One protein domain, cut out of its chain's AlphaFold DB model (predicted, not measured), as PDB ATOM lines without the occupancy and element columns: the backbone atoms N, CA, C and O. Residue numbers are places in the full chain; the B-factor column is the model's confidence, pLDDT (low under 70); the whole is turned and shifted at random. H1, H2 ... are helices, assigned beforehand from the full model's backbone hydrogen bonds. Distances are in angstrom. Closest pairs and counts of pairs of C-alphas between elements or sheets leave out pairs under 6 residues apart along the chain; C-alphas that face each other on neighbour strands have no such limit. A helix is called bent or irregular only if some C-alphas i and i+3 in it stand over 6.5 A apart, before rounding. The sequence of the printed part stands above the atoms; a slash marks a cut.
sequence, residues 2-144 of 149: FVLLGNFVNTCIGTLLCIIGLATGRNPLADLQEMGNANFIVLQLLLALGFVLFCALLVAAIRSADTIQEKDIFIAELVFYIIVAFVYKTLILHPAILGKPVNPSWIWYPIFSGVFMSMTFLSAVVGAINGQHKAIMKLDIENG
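Overview. This is residues 2 to 144 of the 149 residues of the protein "Hypothetical protein" of Rhodosorus marinus (UniProt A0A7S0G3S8). Four long helices make a loose, elongated up-and-down bundle built from two antiparallel pairs, H1 with H5 and H3 with H4. The short H2 sits near one end of the bundle, joining H1 to H3, and residues 131 to 144, the end of H5 and the last two residues, stick out past the other end as an arm. The printed part has 143 residues with five named helices in the order H1, H2, H3, H4, H5 and no named strand, and its class is all helix. The whole is loose, with a radius of gyration of the C-alphas of 18.4 A, and spans 66 by 29 by 21 A, a rod whose length owes much to that arm.

Arrangement. H1, residues 2 to 24, and H3, residues 37 to 64, are the hubs, touching three helices each. H1 touches H5, residues 108 to 142, at a shallow tilt of 27 degrees, opposite ways; their closest C-alphas, Thr 11 and Phe 116, are 4.9 A apart. With residues 2 to 6 alone H1 touches H3, opposite ways at a shallow tilt of 34.8 degrees, only just short of steep; the closest C-alphas, Val 3 and Leu 58, are 6.6 A apart. H1 only just touches H2, residues 28 to 35, with 3 pairs of C-alphas within 8 A, the closest being Gly 21 and Pro 28 at 5.8 A; their lines are about perpendicular at 75 degrees. H2 and H3 touch only at the corner, and only just, with 3 pairs of C-alphas within 8 A, the closest being Gln 33 and Phe 40 at 5.4 A. H3 and H4, residues 68 to 97, form a helical hairpin at a shallow tilt of 15 degrees; the C-alphas of Ile 62 and Lys 71 come closest, at 5.1 A. H4 and H5 are close but not clearly touching, with the C-alphas of Glu 70 and Val 126 closest at 7.0 A. H1 and H4 are apart, as are H3 and H5. Every O i to N i+4 pair is within hydrogen-bond range in H1, H2, H3 and H5, and 23 of 26 are in H4.

Along the chain. H1 begins at C-alpha 2 (-37.739, 47.322, -35.613) and is 32.9 A long; H2 is 10.6 A. H3 runs 40.4 A from C-alpha 37 (-34.580, 23.671, -56.413). H4, 40.1 A, has a kink of 43 degrees near residue 89 and is irregular, but only just: C-alphas 91 and 94 are 6.9 A apart. H5, 50.8 A, ends at C-alpha 142 (-40.116, 65.394, -13.882).

Size, cuts and confidence. The C-alphas farthest apart, Lys 100 and Gly 144, are 66.5 A apart. The printed part has no cut. The link from H4 to H5 has 10 residues and is short; the other links are tight. The mean pLDDT of the printed part is 80.7; residues 104, 106, 109, 110, 130, 133 and 144 are under 70.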
ATOM      1  N   PHE A   2     -37.616  48.238 -34.461       76.94
ATOM      2  CA  PHE A   2     -37.739  47.322 -35.613       76.94
ATOM      3  C   PHE A   2     -36.462  47.169 -36.457       76.94
ATOM      4  O   PHE A   2     -36.149  46.059 -36.870       76.94
ATOM      5  N   VAL A   3     -35.695  48.250 -36.653       76.06
ATOM      6  CA  VAL A   3     -34.400  48.205 -37.365       76.06
ATOM      7  C   VAL A   3     -33.407  47.292 -36.643       76.06
ATOM      8  O   VAL A   3     -32.854  46.383 -37.251       76.06
ATOM      9  N   LEU A   4     -33.268  47.458 -35.322       77.44
ATOM     10  CA  LEU A   4     -32.407  46.614 -34.489       77.44
ATOM     11  C   LEU A   4     -32.815  45.135 -34.551       77.44
ATOM     12  O   LEU A   4     -31.956  44.271 -34.686       77.44
ATOM     13  N   LEU A   5     -34.120  44.845 -34.480       79.88
ATOM     14  CA  LEU A   5     -34.625  43.476 -34.590       79.88
ATOM     15  C   LEU A   5     -34.303  42.865 -35.961       79.88
ATOM     16  O   LEU A   5     -33.852  41.726 -36.025       79.88
ATOM     17  N   GLY A   6     -34.503  43.614 -37.048       77.56
ATOM     18  CA  GLY A   6     -34.175  43.135 -38.391       77.56
ATOM     19  C   GLY A   6     -32.674  42.906 -38.586       77.56
ATOM     20  O   GLY A   6     -32.291  41.860 -39.106       77.56
ATOM     21  N   ASN A   7     -31.824  43.810 -38.086       78.81
ATOM     22  CA  ASN A   7     -30.371  43.626 -38.093       78.81
ATOM     23  C   ASN A   7     -29.964  42.375 -37.304       78.81
ATOM     24  O   ASN A   7     -29.233  41.542 -37.834       78.81
ATOM     25  N   PHE A   8     -30.523  42.169 -36.107       79.31
ATOM     26  CA  PHE A   8     -30.264  40.974 -35.302       79.31
ATOM     27  C   PHE A   8     -30.651  39.680 -36.031       79.31
ATOM     28  O   PHE A   8     -29.850  38.748 -36.092       79.31
ATOM     29  N   VAL A   9     -31.841  39.631 -36.640       81.75
ATOM     30  CA  VAL A   9     -32.288  38.468 -37.424       81.75
ATOM     31  C   VAL A   9     -31.336  38.195 -38.592       81.75
ATOM     32  O   VAL A   9     -30.912  37.053 -38.777       81.75
ATOM     33  N   ASN A  10     -30.940  39.230 -39.338       78.94
ATOM     34  CA  ASN A  10     -29.995  39.092 -40.447       78.94
ATOM     35  C   ASN A  10     -28.610  38.624 -39.974       78.94
ATOM     36  O   ASN A  10     -28.003  37.769 -40.619       78.94
ATOM     37  N   THR A  11     -28.133  39.110 -38.822       77.44
ATOM     38  CA  THR A  11     -26.900  38.615 -38.196       77.44
ATOM     39  C   THR A  11     -27.019  37.144 -37.830       77.44
ATOM     40  O   THR A  11     -26.149  36.371 -38.211       77.44
ATOM     41  N   CYS A  12     -28.092  36.722 -37.155       81.88
ATOM     42  CA  CYS A  12     -28.279  35.321 -36.778       81.88
ATOM     43  C   CYS A  12     -28.292  34.397 -37.999       81.88
ATOM     44  O   CYS A  12     -27.601  33.380 -37.997       81.88
ATOM     45  N   ILE A  13     -29.027  34.764 -39.053       80.44
ATOM     46  CA  ILE A  13     -29.077  33.989 -40.299       80.44
ATOM     47  C   ILE A  13     -27.687  33.936 -40.949       80.44
ATOM     48  O   ILE A  13     -27.208  32.855 -41.288       80.44
ATOM     49  N   GLY A  14     -27.013  35.082 -41.085       77.00
ATOM     50  CA  GLY A  14     -25.683  35.165 -41.688       77.00
ATOM     51  C   GLY A  14     -24.627  34.368 -40.920       77.00
ATOM     52  O   GLY A  14     -23.858  33.618 -41.521       77.00
ATOM     53  N   THR A  15     -24.618  34.472 -39.591       77.75
ATOM     54  CA  THR A  15     -23.708  33.725 -38.719       77.75
ATOM     55  C   THR A  15     -23.998  32.229 -38.752       77.75
ATOM     56  O   THR A  15     -23.057  31.446 -38.839       77.75
ATOM     57  N   LEU A  16     -25.266  31.812 -38.760       82.06
ATOM     58  CA  LEU A  16     -25.628  30.398 -38.874       82.06
ATOM     59  C   LEU A  16     -25.142  29.805 -40.205       82.06
ATOM     60  O   LEU A  16     -24.492  28.763 -40.206       82.06
ATOM     61  N   LEU A  17     -25.387  30.492 -41.325       78.56
ATOM     62  CA  LEU A  17     -24.885  30.069 -42.638       78.56
ATOM     63  C   LEU A  17     -23.353  30.013 -42.667       78.56
ATOM     64  O   LEU A  17     -22.786  29.080 -43.227       78.56
ATOM     65  N   CYS A  18     -22.679  30.971 -42.027       78.81
ATOM     66  CA  CYS A  18     -21.225  30.970 -41.901       78.81
ATOM     67  C   CYS A  18     -20.722  29.755 -41.103       78.81
ATOM     68  O   CYS A  18     -19.842  29.039 -41.573       78.81
ATOM     69  N   ILE A  19     -21.316  29.471 -39.937       80.81
ATOM     70  CA  ILE A  19     -20.951  28.320 -39.097       80.81
ATOM     71  C   ILE A  19     -21.177  27.009 -39.850       80.81
ATOM     72  O   ILE A  19     -20.294  26.156 -39.846       80.81
ATOM     73  N   ILE A  20     -22.319  26.851 -40.527       79.25
ATOM     74  CA  ILE A  20     -22.609  25.649 -41.321       79.25
ATOM     75  C   ILE A  20     -21.585  25.501 -42.450       79.25
ATOM     76  O   ILE A  20     -21.049  24.410 -42.644       79.25
ATOM     77  N   GLY A  21     -21.271  26.587 -43.162       73.19
ATOM     78  CA  GLY A  21     -20.277  26.565 -44.235       73.19
ATOM     79  C   GLY A  21     -18.876  26.196 -43.744       73.19
ATOM     80  O   GLY A  21     -18.198  25.378 -44.363       73.19
ATOM     81  N   LEU A  22     -18.463  26.724 -42.588       78.12
ATOM     82  CA  LEU A  22     -17.185  26.382 -41.960       78.12
ATOM     83  C   LEU A  22     -17.153  24.935 -41.449       78.12
ATOM     84  O   LEU A  22     -16.142  24.258 -41.613       78.12
ATOM     85  N   ALA A  23     -18.243  24.450 -40.850       81.31
ATOM     86  CA  ALA A  23     -18.315  23.105 -40.280       81.31
ATOM     87  C   ALA A  23     -18.358  22.005 -41.349       81.31
ATOM     88  O   ALA A  23     -17.793  20.930 -41.159       81.31
ATOM     89  N   THR A  24     -19.036  22.260 -42.469       78.75
ATOM     90  CA  THR A  24     -19.214  21.275 -43.547       78.75
ATOM     91  C   THR A  24     -18.160  21.388 -44.646       78.75
ATOM     92  O   THR A  24     -18.018  20.468 -45.449       78.75
ATOM     93  N   GLY A  25     -17.444  22.518 -44.725       73.88
ATOM     94  CA  GLY A  25     -16.573  22.847 -45.857       73.88
ATOM     95  C   GLY A  25     -17.331  23.007 -47.180       73.88
ATOM     96  O   GLY A  25     -16.716  23.069 -48.244       73.88
ATOM     97  N   ARG A  26     -18.668  23.044 -47.123       74.75
ATOM     98  CA  ARG A  26     -19.574  23.148 -48.261       74.75
ATOM     99  C   ARG A  26     -20.301  24.480 -48.246       74.75
ATOM    100  O   ARG A  26     -20.293  25.229 -47.273       74.75
ATOM    101  N   ASN A  27     -20.924  24.783 -49.372       78.62
ATOM    102  CA  ASN A  27     -21.742  25.964 -49.524       78.62
ATOM    103  C   ASN A  27     -23.185  25.624 -49.107       78.62
ATOM    104  O   ASN A  27     -23.879  24.945 -49.868       78.62
ATOM    105  N   PRO A  28     -23.671  26.112 -47.949       77.56
ATOM    106  CA  PRO A  28     -24.989  25.738 -47.436       77.56
ATOM    107  C   PRO A  28     -26.138  26.145 -48.364       77.56
ATOM    108  O   PRO A  28     -27.202  25.536 -48.326       77.56
ATOM    109  N   LEU A  29     -25.948  27.167 -49.209       82.50
ATOM    110  CA  LEU A  29     -26.960  27.569 -50.186       82.50
ATOM    111  C   LEU A  29     -27.005  26.611 -51.381       82.50
ATOM    112  O   LEU A  29     -28.091  26.343 -51.883       82.50
ATOM    113  N   ALA A  30     -25.860  26.074 -51.806       80.81
ATOM    114  CA  ALA A  30     -25.819  25.029 -52.828       80.81
ATOM    115  C   ALA A  30     -26.450  23.729 -52.311       80.81
ATOM    116  O   ALA A  30     -27.289  23.161 -53.002       80.81
ATOM    117  N   ASP A  31     -26.138  23.315 -51.077       82.50
ATOM    118  CA  ASP A  31     -26.754  22.124 -50.476       82.50
ATOM    119  C   ASP A  31     -28.289  22.286 -50.380       82.50
ATOM    120  O   ASP A  31     -29.045  21.387 -50.747       82.50
ATOM    121  N   LEU A  32     -28.777  23.469 -49.977       82.94
ATOM    122  CA  LEU A  32     -30.215  23.777 -49.967       82.94
ATOM    123  C   LEU A  32     -30.846  23.744 -51.368       82.94
ATOM    124  O   LEU A  32     -32.005  23.348 -51.510       82.94
ATOM    125  N   GLN A  33     -30.108  24.158 -52.400       83.94
ATOM    126  CA  GLN A  33     -30.572  24.097 -53.783       83.94
ATOM    127  C   GLN A  33     -30.667  22.648 -54.283       83.94
ATOM    128  O   GLN A  33     -31.658  22.296 -54.927       83.94
ATOM    129  N   GLU A  34     -29.685  21.804 -53.953       84.06
ATOM    130  CA  GLU A  34     -29.667  20.374 -54.290       84.06
ATOM    131  C   GLU A  34     -30.822  19.609 -53.627       84.06
ATOM    132  O   GLU A  34     -31.439  18.751 -54.257       84.06
ATOM    133  N   MET A  35     -31.171  19.959 -52.384       83.88
ATOM    134  CA  MET A  35     -32.283  19.338 -51.654       83.88
ATOM    135  C   MET A  35     -33.666  19.664 -52.241       83.88
ATOM    136  O   MET A  35     -34.623  18.926 -52.006       83.88
ATOM    137  N   GLY A  36     -33.806  20.760 -52.992       86.56
ATOM    138  CA  GLY A  36     -35.083  21.130 -53.593       86.56
ATOM    139  C   GLY A  36     -35.060  22.474 -54.308       86.56
ATOM    140  O   GLY A  36     -35.414  23.499 -53.726       86.56
ATOM    141  N   ASN A  37     -34.750  22.460 -55.605       83.62
ATOM    142  CA  ASN A  37     -34.580  23.671 -56.413       83.62
ATOM    143  C   ASN A  37     -35.811  24.605 -56.404       83.62
ATOM    144  O   ASN A  37     -35.667  25.818 -56.286       83.62
ATOM    145  N   ALA A  38     -37.034  24.061 -56.465       85.19
ATOM    146  CA  ALA A  38     -38.255  24.875 -56.423       85.19
ATOM    147  C   ALA A  38     -38.431  25.593 -55.071       85.19
ATOM    148  O   ALA A  38     -38.670  26.801 -55.037       85.19
ATOM    149  N   ASN A  39     -38.242  24.877 -53.958       86.06
ATOM    150  CA  ASN A  39     -38.314  25.454 -52.612       86.06
ATOM    151  C   ASN A  39     -37.200  26.478 -52.385       86.06
ATOM    152  O   ASN A  39     -37.430  27.518 -51.771       86.06
ATOM    153  N   PHE A  40     -36.009  26.213 -52.923       87.69
ATOM    154  CA  PHE A  40     -34.884  27.132 -52.864       87.69
ATOM    155  C   PHE A  40     -35.182  28.450 -53.586       87.69
ATOM    156  O   PHE A  40     -34.956  29.512 -53.013       87.69
ATOM    157  N   ILE A  41     -35.752  28.406 -54.796       86.81
ATOM    158  CA  ILE A  41     -36.159  29.614 -55.535       86.81
ATOM    159  C   ILE A  41     -37.194  30.413 -54.737       86.81
ATOM    160  O   ILE A  41     -37.034  31.623 -54.573       86.81
ATOM    161  N   VAL A  42     -38.224  29.749 -54.201       88.00
ATOM    162  CA  VAL A  42     -39.245  30.401 -53.364       88.00
ATOM    163  C   VAL A  42     -38.606  31.060 -52.140       88.00
ATOM    164  O   VAL A  42     -38.899  32.217 -51.849       88.00
ATOM    165  N   LEU A  43     -37.678  30.374 -51.468       87.38
ATOM    166  CA  LEU A  43     -36.938  30.922 -50.332       87.38
ATOM    167  C   LEU A  43     -36.133  32.172 -50.721       87.38
ATOM    168  O   LEU A  43     -36.189  33.169 -50.003       87.38
ATOM    169  N   GLN A  44     -35.429  32.157 -51.860       89.31
ATOM    170  CA  GLN A  44     -34.669  33.327 -52.318       89.31
ATOM    171  C   GLN A  44     -35.587  34.508 -52.683       89.31
ATOM    172  O   GLN A  44     -35.254  35.658 -52.403       89.31
ATOM    173  N   LEU A  45     -36.768  34.247 -53.253       88.50
ATOM    174  CA  LEU A  45     -37.765  35.288 -53.526       88.50
ATOM    175  C   LEU A  45     -38.329  35.895 -52.234       88.50
ATOM    176  O   LEU A  45     -38.446  37.116 -52.136       88.50
ATOM    177  N   LEU A  46     -38.629  35.068 -51.229       88.12
ATOM    178  CA  LEU A  46     -39.074  35.540 -49.915       88.12
ATOM    179  C   LEU A  46     -37.995  36.376 -49.217       88.12
ATOM    180  O   LEU A  46     -38.306  37.430 -48.665       88.12
ATOM    181  N   LEU A  47     -36.728  35.958 -49.289       86.00
ATOM    182  CA  LEU A  47     -35.597  36.736 -48.774       86.00
ATOM    183  C   LEU A  47     -35.458  38.076 -49.503       86.00
ATOM    184  O   LEU A  47     -35.298  39.107 -48.852       86.00
ATOM    185  N   ALA A  48     -35.581  38.092 -50.832       87.56
ATOM    186  CA  ALA A  48     -35.539  39.323 -51.617       87.56
ATOM    187  C   ALA A  48     -36.666  40.296 -51.224       87.56
ATOM    188  O   ALA A  48     -36.415  41.488 -51.042       87.56
ATOM    189  N   LEU A  49     -37.891  39.795 -51.030       89.06
ATOM    190  CA  LEU A  49     -39.010  40.592 -50.516       89.06
ATOM    191  C   LEU A  49     -38.724  41.121 -49.104       89.06
ATOM    192  O   LEU A  49     -38.953  42.300 -48.838       89.06
ATOM    193  N   GLY A  50     -38.173  40.283 -48.224       84.75
ATOM    194  CA  GLY A  50     -37.747  40.681 -46.883       84.75
ATOM    195  C   GLY A  50     -36.726  41.820 -46.902       84.75
ATOM    196  O   GLY A  50     -36.879  42.787 -46.159       84.75
ATOM    197  N   PHE A  51     -35.740  41.767 -47.803       84.56
ATOM    198  CA  PHE A  51     -34.768  42.846 -48.003       84.56
ATOM    199  C   PHE A  51     -35.435  44.159 -48.424       84.56
ATOM    200  O   PHE A  51     -35.131  45.209 -47.862       84.56
ATOM    201  N   VAL A  52     -36.369  44.114 -49.380       88.19
ATOM    202  CA  VAL A  52     -37.104  45.310 -49.829       88.19
ATOM    203  C   VAL A  52     -37.914  45.918 -48.682       88.19
ATOM    204  O   VAL A  52     -37.864  47.131 -48.469       88.19
ATOM    205  N   LEU A  53     -38.616  45.081 -47.913       89.56
ATOM    206  CA  LEU A  53     -39.366  45.519 -46.735       89.56
ATOM    207  C   LEU A  53     -38.446  46.133 -45.676       89.56
ATOM    208  O   LEU A  53     -38.766  47.182 -45.118       89.56
ATOM    209  N   PHE A  54     -37.284  45.532 -45.430       86.44
ATOM    210  CA  PHE A  54     -36.315  46.058 -44.475       86.44
ATOM    211  C   PHE A  54     -35.742  47.414 -44.915       86.44
ATOM    212  O   PHE A  54     -35.679  48.345 -44.113       86.44
ATOM    213  N   CYS A  55     -35.426  47.585 -46.201       88.88
ATOM    214  CA  CYS A  55     -35.031  48.884 -46.747       88.88
ATOM    215  C   CYS A  55     -36.134  49.943 -46.574       88.88
ATOM    216  O   CYS A  55     -35.836  51.090 -46.244       88.88
ATOM    217  N   ALA A  56     -37.410  49.579 -46.739       89.94
ATOM    218  CA  ALA A  56     -38.521  50.496 -46.480       89.94
ATOM    219  C   ALA A  56     -38.607  50.900 -44.995       89.94
ATOM    220  O   ALA A  56     -38.848  52.071 -44.693       89.94
ATOM    221  N   LEU A  57     -38.348  49.966 -44.072       88.56
ATOM    222  CA  LEU A  57     -38.253  50.261 -42.638       88.56
ATOM    223  C   LEU A  57     -37.087  51.202 -42.320       88.56
ATOM    224  O   LEU A  57     -37.264  52.116 -41.518       88.56
ATOM    225  N   LEU A  58     -35.929  51.034 -42.966       88.19
ATOM    226  CA  LEU A  58     -34.802  51.963 -42.833       88.19
ATOM    227  C   LEU A  58     -35.167  53.365 -43.329       88.19
ATOM    228  O   LEU A  58     -34.905  54.342 -42.639       88.19
ATOM    229  N   VAL A  59     -35.850  53.488 -44.470       91.38
ATOM    230  CA  VAL A  59     -36.334  54.792 -44.963       91.38
ATOM    231  C   VAL A  59     -37.321  55.434 -43.982       91.38
ATOM    232  O   VAL A  59     -37.250  56.639 -43.733       91.38
ATOM    233  N   ALA A  60     -38.227  54.650 -43.393       89.44
ATOM    234  CA  ALA A  60     -39.136  55.140 -42.358       89.44
ATOM    235  C   ALA A  60     -38.381  55.583 -41.091       89.44
ATOM    236  O   ALA A  60     -38.707  56.625 -40.521       89.44
ATOM    237  N   ALA A  61     -37.344  54.843 -40.689       84.69
ATOM    238  CA  ALA A  61     -36.486  55.187 -39.560       84.69
ATOM    239  C   ALA A  61     -35.686  56.474 -39.815       84.69
ATOM    240  O   ALA A  61     -35.668  57.343 -38.955       84.69
ATOM    241  N   ILE A  62     -35.136  56.668 -41.021       89.44
ATOM    242  CA  ILE A  62     -34.463  57.916 -41.438       89.44
ATOM    243  C   ILE A  62     -35.405  59.120 -41.313       89.44
ATOM    244  O   ILE A  62     -34.982  60.199 -40.903       89.44
ATOM    245  N   ARG A  63     -36.683  58.959 -41.684       89.25
ATOM    246  CA  ARG A  63     -37.692  60.026 -41.570       89.25
ATOM    247  C   ARG A  63     -38.124  60.304 -40.134       89.25
ATOM    248  O   ARG A  63     -38.571  61.411 -39.863       89.25
ATOM    249  N   SER A  64     -38.018  59.307 -39.261       85.19
ATOM    250  CA  SER A  64     -38.449  59.382 -37.860       85.19
ATOM    251  C   SER A  64     -37.287  59.631 -36.893       85.19
ATOM    252  O   SER A  64     -37.504  59.604 -35.688       85.19
ATOM    253  N   ALA A  65     -36.062  59.797 -37.401       83.62
ATOM    254  CA  ALA A  65     -34.874  60.017 -36.590       83.62
ATOM    255  C   ALA A  65     -34.928  61.402 -35.933       83.62
ATOM    256  O   ALA A  65     -35.140  62.408 -36.613       83.62
ATOM    257  N   ASP A  66     -34.692  61.439 -34.622       80.25
ATOM    258  CA  ASP A  66     -34.774  62.668 -33.824       80.25
ATOM    259  C   ASP A  66     -33.477  63.498 -33.938       80.25
ATOM    260  O   ASP A  66     -33.475  64.710 -33.725       80.25
ATOM    261  N   THR A  67     -32.356  62.855 -34.293       80.69
ATOM    262  CA  THR A  67     -31.026  63.481 -34.354       80.69
ATOM    263  C   THR A  67     -30.347  63.274 -35.707       80.69
ATOM    264  O   THR A  67     -30.580  62.285 -36.406       80.69
ATOM    265  N   ILE A  68     -29.450  64.199 -36.072       83.12
ATOM    266  CA  ILE A  68     -28.639  64.100 -37.300       83.12
ATOM    267  C   ILE A  68     -27.768  62.836 -37.272       83.12
ATOM    268  O   ILE A  68     -27.694  62.121 -38.263       83.12
ATOM    269  N   GLN A  69     -27.178  62.518 -36.116       80.50
ATOM    270  CA  GLN A  69     -26.318  61.345 -35.944       80.50
ATOM    271  C   GLN A  69     -27.075  60.030 -36.178       80.50
ATOM    272  O   GLN A  69     -26.580  59.152 -36.879       80.50
ATOM    273  N   GLU A  70     -28.294  59.897 -35.646       79.00
ATOM    274  CA  GLU A  70     -29.143  58.722 -35.887       79.00
ATOM    275  C   GLU A  70     -29.527  58.600 -37.368       79.00
ATOM    276  O   GLU A  70     -29.480  57.514 -37.950       79.00
ATOM    277  N   LYS A  71     -29.841  59.732 -38.002       86.12
ATOM    278  CA  LYS A  71     -30.167  59.785 -39.424       86.12
ATOM    279  C   LYS A  71     -28.994  59.342 -40.300       86.12
ATOM    280  O   LYS A  71     -29.198  58.534 -41.204       86.12
ATOM    281  N   ASP A  72     -27.788  59.833 -40.026       86.75
ATOM    282  CA  ASP A  72     -26.576  59.477 -40.771       86.75
ATOM    283  C   ASP A  72     -26.272  57.981 -40.662       86.75
ATOM    284  O   ASP A  72     -25.925  57.342 -41.658       86.75
ATOM    285  N   ILE A  73     -26.481  57.392 -39.482       84.06
ATOM    286  CA  ILE A  73     -26.292  55.955 -39.264       84.06
ATOM    287  C   ILE A  73     -27.314  55.140 -40.055       84.06
ATOM    288  O   ILE A  73     -26.925  54.217 -40.768       84.06
ATOM    289  N   PHE A  74     -28.601  55.496 -40.016       87.25
ATOM    290  CA  PHE A  74     -29.603  54.788 -40.817       87.25
ATOM    291  C   PHE A  74     -29.390  54.958 -42.327       87.25
ATOM    292  O   PHE A  74     -29.664  54.029 -43.088       87.25
ATOM    293  N   ILE A  75     -28.876  56.107 -42.780       89.44
ATOM    294  CA  ILE A  75     -28.477  56.305 -44.181       89.44
ATOM    295  C   ILE A  75     -27.298  55.391 -44.534       89.44
ATOM    296  O   ILE A  75     -27.337  54.733 -45.575       89.44
ATOM    297  N   ALA A  76     -26.276  55.314 -43.679       86.94
ATOM    298  CA  ALA A  76     -25.135  54.429 -43.882       86.94
ATOM    299  C   ALA A  76     -25.567  52.953 -43.924       86.94
ATOM    300  O   ALA A  76     -25.172  52.231 -44.842       86.94
ATOM    301  N   GLU A  77     -26.437  52.526 -43.001       86.56
ATOM    302  CA  GLU A  77     -27.050  51.193 -43.013       86.56
ATOM    303  C   GLU A  77     -27.812  50.949 -44.324       86.56
ATOM    304  O   GLU A  77     -27.604  49.926 -44.974       86.56
ATOM    305  N   LEU A  78     -28.637  51.898 -44.776       89.56
ATOM    306  CA  LEU A  78     -29.403  51.763 -46.017       89.56
ATOM    307  C   LEU A  78     -28.505  51.600 -47.249       89.56
ATOM    308  O   LEU A  78     -28.723  50.689 -48.048       89.56
ATOM    309  N   VAL A  79     -27.483  52.448 -47.401       89.38
ATOM    310  CA  VAL A  79     -26.506  52.342 -48.501       89.38
ATOM    311  C   VAL A  79     -25.825  50.979 -48.473       89.38
ATOM    312  O   VAL A  79     -25.680  50.321 -49.505       89.38
ATOM    313  N   PHE A  80     -25.456  50.523 -47.283       85.19
ATOM    314  CA  PHE A  80     -24.808  49.243 -47.105       85.19
ATOM    315  C   PHE A  80     -25.723  48.065 -47.494       85.19
ATOM    316  O   PHE A  80     -25.315  47.178 -48.248       85.19
ATOM    317  N   TYR A  81     -26.986  48.077 -47.060       84.56
ATOM    318  CA  TYR A  81     -27.980  47.066 -47.436       84.56
ATOM    319  C   TYR A  81     -28.251  47.039 -48.943       84.56
ATOM    320  O   TYR A  81     -28.441  45.960 -49.505       84.56
ATOM    321  N   ILE A  82     -28.205  48.188 -49.624       88.06
ATOM    322  CA  ILE A  82     -28.301  48.256 -51.090       88.06
ATOM    323  C   ILE A  82     -27.116  47.533 -51.749       88.06
ATOM    324  O   ILE A  82     -27.316  46.764 -52.692       88.06
ATOM    325  N   ILE A  83     -25.895  47.725 -51.241       87.62
ATOM    326  CA  ILE A  83     -24.701  47.029 -51.747       87.62
ATOM    327  C   ILE A  83     -24.839  45.519 -51.534       87.62
ATOM    328  O   ILE A  83     -24.655  44.749 -52.477       87.62
ATOM    329  N   VAL A  84     -25.224  45.080 -50.330       83.12
ATOM    330  CA  VAL A  84     -25.454  43.654 -50.043       83.12
ATOM    331  C   VAL A  84     -26.527  43.081 -50.957       83.12
ATOM    332  O   VAL A  84     -26.322  42.008 -51.517       83.12
ATOM    333  N   ALA A  85     -27.633  43.795 -51.168       85.06
ATOM    334  CA  ALA A  85     -28.697  43.365 -52.066       85.06
ATOM    335  C   ALA A  85     -28.187  43.193 -53.504       85.06
ATOM    336  O   ALA A  85     -28.568  42.235 -54.179       85.06
ATOM    337  N   PHE A  86     -27.291  44.066 -53.971       87.75
ATOM    338  CA  PHE A  86     -26.683  43.939 -55.294       87.75
ATOM    339  C   PHE A  86     -25.774  42.708 -55.400       87.75
ATOM    340  O   PHE A  86     -25.870  41.942 -56.366       87.75
ATOM    341  N   VAL A  87     -24.932  42.470 -54.391       85.12
ATOM    342  CA  VAL A  87     -24.061  41.285 -54.344       85.12
ATOM    343  C   VAL A  87     -24.899  40.005 -54.254       85.12
ATOM    344  O   VAL A  87     -24.707  39.087 -55.050       85.12
ATOM    345  N   TYR A  88     -25.888  39.967 -53.359       84.94
ATOM    346  CA  TYR A  88     -26.831  38.858 -53.201       84.94
ATOM    347  C   TYR A  88     -27.595  38.572 -54.498       84.94
ATOM    348  O   TYR A  88     -27.668  37.423 -54.939       84.94
ATOM    349  N   LYS A  89     -28.115  39.613 -55.162       86.50
ATOM    350  CA  LYS A  89     -28.804  39.473 -56.449       86.50
ATOM    351  C   LYS A  89     -27.911  38.784 -57.477       86.50
ATOM    352  O   LYS A  89     -28.364  37.879 -58.172       86.50
ATOM    353  N   THR A  90     -26.662  39.229 -57.572       85.69
ATOM    354  CA  THR A  90     -25.713  38.779 -58.594       85.69
ATOM    355  C   THR A  90     -25.244  37.347 -58.347       85.69
ATOM    356  O   THR A  90     -25.175  36.557 -59.285       85.69
ATOM    357  N   LEU A  91     -24.942  37.007 -57.093       84.19
ATOM    358  CA  LEU A  91     -24.318  35.732 -56.735       84.19
ATOM    359  C   LEU A  91     -25.314  34.624 -56.384       84.19
ATOM    360  O   LEU A  91     -24.960  33.453 -56.488       84.19
ATOM    361  N   ILE A  92     -26.526  34.972 -55.940       85.44
ATOM    362  CA  ILE A  92     -27.482  34.011 -55.376       85.44
ATOM    363  C   ILE A  92     -28.813  34.067 -56.125       85.44
ATOM    364  O   ILE A  92     -29.178  33.095 -56.780       85.44
ATOM    365  N   LEU A  93     -29.523  35.199 -56.085       85.81
ATOM    366  CA  LEU A  93     -30.898  35.272 -56.598       85.81
ATOM    367  C   LEU A  93     -30.983  35.041 -58.112       85.81
ATOM    368  O   LEU A  93     -31.817  34.269 -58.577       85.81
ATOM    369  N   HIS A  94     -30.132  35.708 -58.894       86.19
ATOM    370  CA  HIS A  94     -30.163  35.596 -60.349       86.19
ATOM    371  C   HIS A  94     -29.791  34.180 -60.833       86.19
ATOM    372  O   HIS A  94     -30.556  33.622 -61.622       86.19
ATOM    373  N   PRO A  95     -28.710  33.536 -60.341       85.06
ATOM    374  CA  PRO A  95     -28.455  32.126 -60.632       85.06
ATOM    375  C   PRO A  95     -29.595  31.199 -60.190       85.06
ATOM    376  O   PRO A  95     -29.986  30.337 -60.973       85.06
ATOM    377  N   ALA A  96     -30.177  31.417 -59.003       85.94
ATOM    378  CA  ALA A  96     -31.283  30.607 -58.488       85.94
ATOM    379  C   ALA A  96     -32.503  30.636 -59.418       85.94
ATOM    380  O   ALA A  96     -33.007  29.585 -59.807       85.94
ATOM    381  N   ILE A  97     -32.943  31.831 -59.833       86.56
ATOM    382  CA  ILE A  97     -34.089  32.006 -60.745       86.56
ATOM    383  C   ILE A  97     -33.820  31.354 -62.106       86.56
ATOM    384  O   ILE A  97     -34.724  30.781 -62.707       86.56
ATOM    385  N   LEU A  98     -32.576  31.409 -62.589       87.50
ATOM    386  CA  LEU A  98     -32.169  30.755 -63.836       87.50
ATOM    387  C   LEU A  98     -31.978  29.235 -63.697       87.50
ATOM    388  O   LEU A  98     -31.602  28.589 -64.675       87.50
ATOM    389  N   GLY A  99     -32.172  28.665 -62.503       79.75
ATOM    390  CA  GLY A  99     -31.917  27.252 -62.221       79.75
ATOM    391  C   GLY A  99     -30.441  26.861 -62.336       79.75
ATOM    392  O   GLY A  99     -30.128  25.685 -62.506       79.75
ATOM    393  N   LYS A 100     -29.526  27.834 -62.280       85.00
ATOM    394  CA  LYS A 100     -28.080  27.601 -62.301       85.00
ATOM    395  C   LYS A 100     -27.584  27.297 -60.884       85.00
ATOM    396  O   LYS A 100     -28.155  27.821 -59.924       85.00
ATOM    397  N   PRO A 101     -26.517  26.496 -60.736       79.31
ATOM    398  CA  PRO A 101     -25.939  26.217 -59.427       79.31
ATOM    399  C   PRO A 101     -25.424  27.505 -58.774       79.31
ATOM    400  O   PRO A 101     -24.655  28.261 -59.373       79.31
ATOM    401  N   VAL A 102     -25.854  27.751 -57.537       79.75
ATOM    402  CA  VAL A 102     -25.380  28.856 -56.702       79.75
ATOM    403  C   VAL A 102     -24.060  28.442 -56.057       79.75
ATOM    404  O   VAL A 102     -24.036  27.593 -55.175       79.75
ATOM    405  N   ASN A 103     -22.946  29.043 -56.483       70.19
ATOM    406  CA  ASN A 103     -21.628  28.767 -55.904       70.19
ATOM    407  C   ASN A 103     -20.862  30.054 -55.544       70.19
ATOM    408  O   ASN A 103     -19.829  30.354 -56.149       70.19
ATOM    409  N   PRO A 104     -21.366  30.878 -54.604       69.94
ATOM    410  CA  PRO A 104     -20.577  31.967 -54.057       69.94
ATOM    411  C   PRO A 104     -19.305  31.414 -53.404       69.94
ATOM    412  O   PRO A 104     -19.349  30.445 -52.647       69.94
ATOM    413  N   SER A 105     -18.170  32.058 -53.696       70.62
ATOM    414  CA  SER A 105     -16.886  31.758 -53.055       70.62
ATOM    415  C   SER A 105     -17.020  31.788 -51.529       70.62
ATOM    416  O   SER A 105     -17.669  32.680 -50.977       70.62
ATOM    417  N   TRP A 106     -16.365  30.846 -50.848       67.19
ATOM    418  CA  TRP A 106     -16.392  30.701 -49.387       67.19
ATOM    419  C   TRP A 106     -15.998  31.984 -48.638       67.19
ATOM    420  O   TRP A 106     -16.436  32.206 -47.512       67.19
ATOM    421  N   ILE A 107     -15.223  32.861 -49.285       71.06
ATOM    422  CA  ILE A 107     -14.778  34.143 -48.733       71.06
ATOM    423  C   ILE A 107     -15.940  35.096 -48.415       71.06
ATOM    424  O   ILE A 107     -15.811  35.961 -47.551       71.06
ATOM    425  N   TRP A 108     -17.092  34.933 -49.069       71.81
ATOM    426  CA  TRP A 108     -18.245  35.805 -48.862       71.81
ATOM    427  C   TRP A 108     -18.940  35.570 -47.516       71.81
ATOM    428  O   TRP A 108     -19.505  36.511 -46.965       71.81
ATOM    429  N   TYR A 109     -18.863  34.367 -46.939       69.94
ATOM    430  CA  TYR A 109     -19.489  34.057 -45.645       69.94
ATOM    431  C   TYR A 109     -18.912  34.851 -44.464       69.94
ATOM    432  O   TYR A 109     -19.694  35.507 -43.770       69.94
ATOM    433  N   PRO A 110     -17.584  34.865 -44.225       69.12
ATOM    434  CA  PRO A 110     -17.014  35.677 -43.155       69.12
ATOM    435  C   PRO A 110     -17.193  37.177 -43.418       69.12
ATOM    436  O   PRO A 110     -17.441  37.921 -42.472       69.12
ATOM    437  N   ILE A 111     -17.147  37.616 -44.685       75.31
ATOM    438  CA  ILE A 111     -17.390  39.019 -45.054       75.31
ATOM    439  C   ILE A 111     -18.817  39.427 -44.676       75.31
ATOM    440  O   ILE A 111     -18.988  40.384 -43.926       75.31
ATOM    441  N   PHE A 112     -19.837  38.689 -45.128       71.44
ATOM    442  CA  PHE A 112     -21.232  39.001 -44.808       71.44
ATOM    443  C   PHE A 112     -21.523  38.895 -43.312       71.44
ATOM    444  O   PHE A 112     -22.193  39.763 -42.761       71.44
ATOM    445  N   SER A 113     -20.987  37.881 -42.627       70.75
ATOM    446  CA  SER A 113     -21.202  37.727 -41.186       70.75
ATOM    447  C   SER A 113     -20.568  38.869 -40.384       70.75
ATOM    448  O   SER A 113     -21.226  39.423 -39.505       70.75
ATOM    449  N   GLY A 114     -19.322  39.258 -40.685       73.50
ATOM    450  CA  GLY A 114     -18.640  40.355 -39.982       73.50
ATOM    451  C   GLY A 114     -19.316  41.708 -40.206       73.50
ATOM    452  O   GLY A 114     -19.454  42.522 -39.292       73.50
ATOM    453  N   VAL A 115     -19.824  41.903 -41.414       72.81
ATOM    454  CA  VAL A 115     -20.638  43.047 -41.801       72.81
ATOM    455  C   VAL A 115     -21.956  43.111 -41.023       72.81
ATOM    456  O   VAL A 115     -22.245  44.132 -40.401       72.81
ATOM    457  N   PHE A 116     -22.746  42.031 -41.011       73.19
ATOM    458  CA  PHE A 116     -24.032  42.033 -40.314       73.19
ATOM    459  C   PHE A 116     -23.837  42.199 -38.808       73.19
ATOM    460  O   PHE A 116     -24.627  42.878 -38.158       73.19
ATOM    461  N   MET A 117     -22.774  41.618 -38.254       73.56
ATOM    462  CA  MET A 117     -22.426  41.757 -36.843       73.56
ATOM    463  C   MET A 117     -22.036  43.198 -36.487       73.56
ATOM    464  O   MET A 117     -22.522  43.727 -35.489       73.56
ATOM    465  N   SER A 118     -21.232  43.859 -37.328       75.94
ATOM    466  CA  SER A 118     -20.884  45.279 -37.161       75.94
ATOM    467  C   SER A 118     -22.120  46.182 -37.186       75.94
ATOM    468  O   SER A 118     -22.232  47.089 -36.365       75.94
ATOM    469  N   MET A 119     -23.074  45.905 -38.078       72.38
ATOM    470  CA  MET A 119     -24.319  46.676 -38.179       72.38
ATOM    471  C   MET A 119     -25.211  46.480 -36.955       72.38
ATOM    472  O   MET A 119     -25.669  47.454 -36.371       72.38
ATOM    473  N   THR A 120     -25.388  45.241 -36.490       78.06
ATOM    474  CA  THR A 120     -26.142  44.970 -35.256       78.06
ATOM    475  C   THR A 120     -25.516  45.649 -34.043       78.06
ATOM    476  O   THR A 120     -26.237  46.217 -33.223       78.06
ATOM    477  N   PHE A 121     -24.184  45.646 -33.940       79.38
ATOM    478  CA  PHE A 121     -23.485  46.377 -32.887       79.38
ATOM    479  C   PHE A 121     -23.749  47.885 -32.979       79.38
ATOM    480  O   PHE A 121     -24.126  48.499 -31.982       79.38
ATOM    481  N   LEU A 122     -23.626  48.471 -34.174       76.69
ATOM    482  CA  LEU A 122     -23.855  49.897 -34.393       76.69
ATOM    483  C   LEU A 122     -25.290  50.308 -34.031       76.69
ATOM    484  O   LEU A 122     -25.477  51.233 -33.241       76.69
ATOM    485  N   SER A 123     -26.306  49.584 -34.512       73.44
ATOM    486  CA  SER A 123     -27.703  49.892 -34.186       73.44
ATOM    487  C   SER A 123     -28.015  49.699 -32.697       73.44
ATOM    488  O   SER A 123     -28.854  50.416 -32.149       73.44
ATOM    489  N   ALA A 124     -27.366  48.738 -32.027       77.88
ATOM    490  CA  ALA A 124     -27.541  48.509 -30.593       77.88
ATOM    491  C   ALA A 124     -26.957  49.662 -29.765       77.88
ATOM    492  O   ALA A 124     -27.615  50.148 -28.845       77.88
ATOM    493  N   VAL A 125     -25.756  50.130 -30.124       79.25
ATOM    494  CA  VAL A 125     -25.098  51.270 -29.469       79.25
ATOM    495  C   VAL A 125     -25.937  52.538 -29.620       79.25
ATOM    496  O   VAL A 125     -26.207  53.210 -28.627       79.25
ATOM    497  N   VAL A 126     -26.430  52.834 -30.826       72.62
ATOM    498  CA  VAL A 126     -27.305  53.998 -31.064       72.62
ATOM    499  C   VAL A 126     -28.604  53.889 -30.275       72.62
ATOM    500  O   VAL A 126     -29.016  54.846 -29.622       72.62
ATOM    501  N   GLY A 127     -29.229  52.708 -30.275       71.50
ATOM    502  CA  GLY A 127     -30.432  52.460 -29.486       71.50
ATOM    503  C   GLY A 127     -30.215  52.700 -27.989       71.50
ATOM    504  O   GLY A 127     -31.080  53.282 -27.333       71.50
ATOM    505  N   ALA A 128     -29.057  52.305 -27.456       76.81
ATOM    506  CA  ALA A 128     -28.696  52.525 -26.059       76.81
ATOM    507  C   ALA A 128     -28.457  54.010 -25.741       76.81
ATOM    508  O   ALA A 128     -29.000  54.510 -24.755       76.81
ATOM    509  N   ILE A 129     -27.713  54.728 -26.591       73.44
ATOM    510  CA  ILE A 129     -27.448  56.169 -26.433       73.44
ATOM    511  C   ILE A 129     -28.763  56.961 -26.452       73.44
ATOM    512  O   ILE A 129     -29.016  57.769 -25.556       73.44
ATOM    513  N   ASN A 130     -29.647  56.676 -27.411       67.56
ATOM    514  CA  ASN A 130     -30.948  57.341 -27.513       67.56
ATOM    515  C   ASN A 130     -31.864  57.011 -26.326       67.56
ATOM    516  O   ASN A 130     -32.587  57.884 -25.839       67.56
ATOM    517  N   GLY A 131     -31.819  55.772 -25.827       70.56
ATOM    518  CA  GLY A 131     -32.536  55.369 -24.618       70.56
ATOM    519  C   GLY A 131     -32.082  56.147 -23.381       70.56
ATOM    520  O   GLY A 131     -32.922  56.631 -22.622       70.56
ATOM    521  N   GLN A 132     -30.770  56.333 -23.209       72.12
ATOM    522  CA  GLN A 132     -30.225  57.140 -22.115       72.12
ATOM    523  C   GLN A 132     -30.593  58.619 -22.247       72.12
ATOM    524  O   GLN A 132     -31.018  59.221 -21.264       72.12
ATOM    525  N   HIS A 133     -30.506  59.194 -23.449       69.69
ATOM    526  CA  HIS A 133     -30.853  60.598 -23.672       69.69
ATOM    527  C   HIS A 133     -32.332  60.883 -23.354       69.69
ATOM    528  O   HIS A 133     -32.644  61.836 -22.642       69.69
ATOM    529  N   LYS A 134     -33.251  60.003 -23.789       72.44
ATOM    530  CA  LYS A 134     -34.686  60.116 -23.466       72.44
ATOM    531  C   LYS A 134     -34.969  59.936 -21.974       72.44
ATOM    532  O   LYS A 134     -35.844  60.616 -21.443       72.44
ATOM    533  N   ALA A 135     -34.238  59.054 -21.291       75.56
ATOM    534  CA  ALA A 135     -34.375  58.872 -19.848       75.56
ATOM    535  C   ALA A 135     -33.927  60.118 -19.065       75.56
ATOM    536  O   ALA A 135     -34.640  60.545 -18.162       75.56
ATOM    537  N   ILE A 136     -32.800  60.731 -19.445       75.25
ATOM    538  CA  ILE A 136     -32.294  61.964 -18.820       75.25
ATOM    539  C   ILE A 136     -33.271  63.121 -19.044       75.25
ATOM    540  O   ILE A 136     -33.678  63.767 -18.085       75.25
ATOM    541  N   MET A 137     -33.733  63.325 -20.282       72.19
ATOM    542  CA  MET A 137     -34.687  64.392 -20.598       72.19
ATOM    543  C   MET A 137     -36.007  64.231 -19.828       72.19
ATOM    544  O   MET A 137     -36.584  65.207 -19.358       72.19
ATOM    545  N   LYS A 138     -36.478  62.989 -19.648       77.06
ATOM    546  CA  LYS A 138     -37.675  62.704 -18.850       77.06
ATOM    547  C   LYS A 138     -37.472  63.039 -17.368       77.06
ATOM    548  O   LYS A 138     -38.370  63.622 -16.768       77.06
ATOM    549  N   LEU A 139     -36.305  62.717 -16.805       75.56
ATOM    550  CA  LEU A 139     -35.956  63.070 -15.425       75.56
ATOM    551  C   LEU A 139     -35.872  64.591 -15.227       75.56
ATOM    552  O   LEU A 139     -36.370  65.093 -14.225       75.56
ATOM    553  N   ASP A 140     -35.312  65.337 -16.182       74.75
ATOM    554  CA  ASP A 140     -35.251  66.805 -16.109       74.75
ATOM    555  C   ASP A 140     -36.640  67.461 -16.166       74.75
ATOM    556  O   ASP A 140     -36.904  68.435 -15.454       74.75
ATOM    557  N   ILE A 141     -37.554  66.901 -16.968       74.94
ATOM    558  CA  ILE A 141     -38.957  67.336 -17.024       74.94
ATOM    559  C   ILE A 141     -39.676  67.019 -15.703       74.94
ATOM    560  O   ILE A 141     -40.367  67.886 -15.166       74.94
ATOM    561  N   GLU A 142     -39.510  65.808 -15.160       77.56
ATOM    562  CA  GLU A 142     -40.116  65.394 -13.882       77.56
ATOM    563  C   GLU A 142     -39.587  66.211 -12.691       77.56
ATOM    564  O   GLU A 142     -40.349  66.529 -11.779       77.56
ATOM    565  N   ASN A 143     -38.321  66.633 -12.735       82.06
ATOM    566  CA  ASN A 143     -37.707  67.489 -11.718       82.06
ATOM    567  C   ASN A 143     -38.089  68.977 -11.843       82.06
ATOM    568  O   ASN A 143     -37.661  69.787 -11.023       82.06
ATOM    569  N   GLY A 144     -38.895  69.357 -12.841       67.62
ATOM    570  CA  GLY A 144     -39.383  70.728 -13.013       67.62
ATOM    571  C   GLY A 144     -38.378  71.703 -13.637       67.62
ATOM    572  O   GLY A 144     -38.696  72.885 -13.758       67.62
TER     573      GLY A 144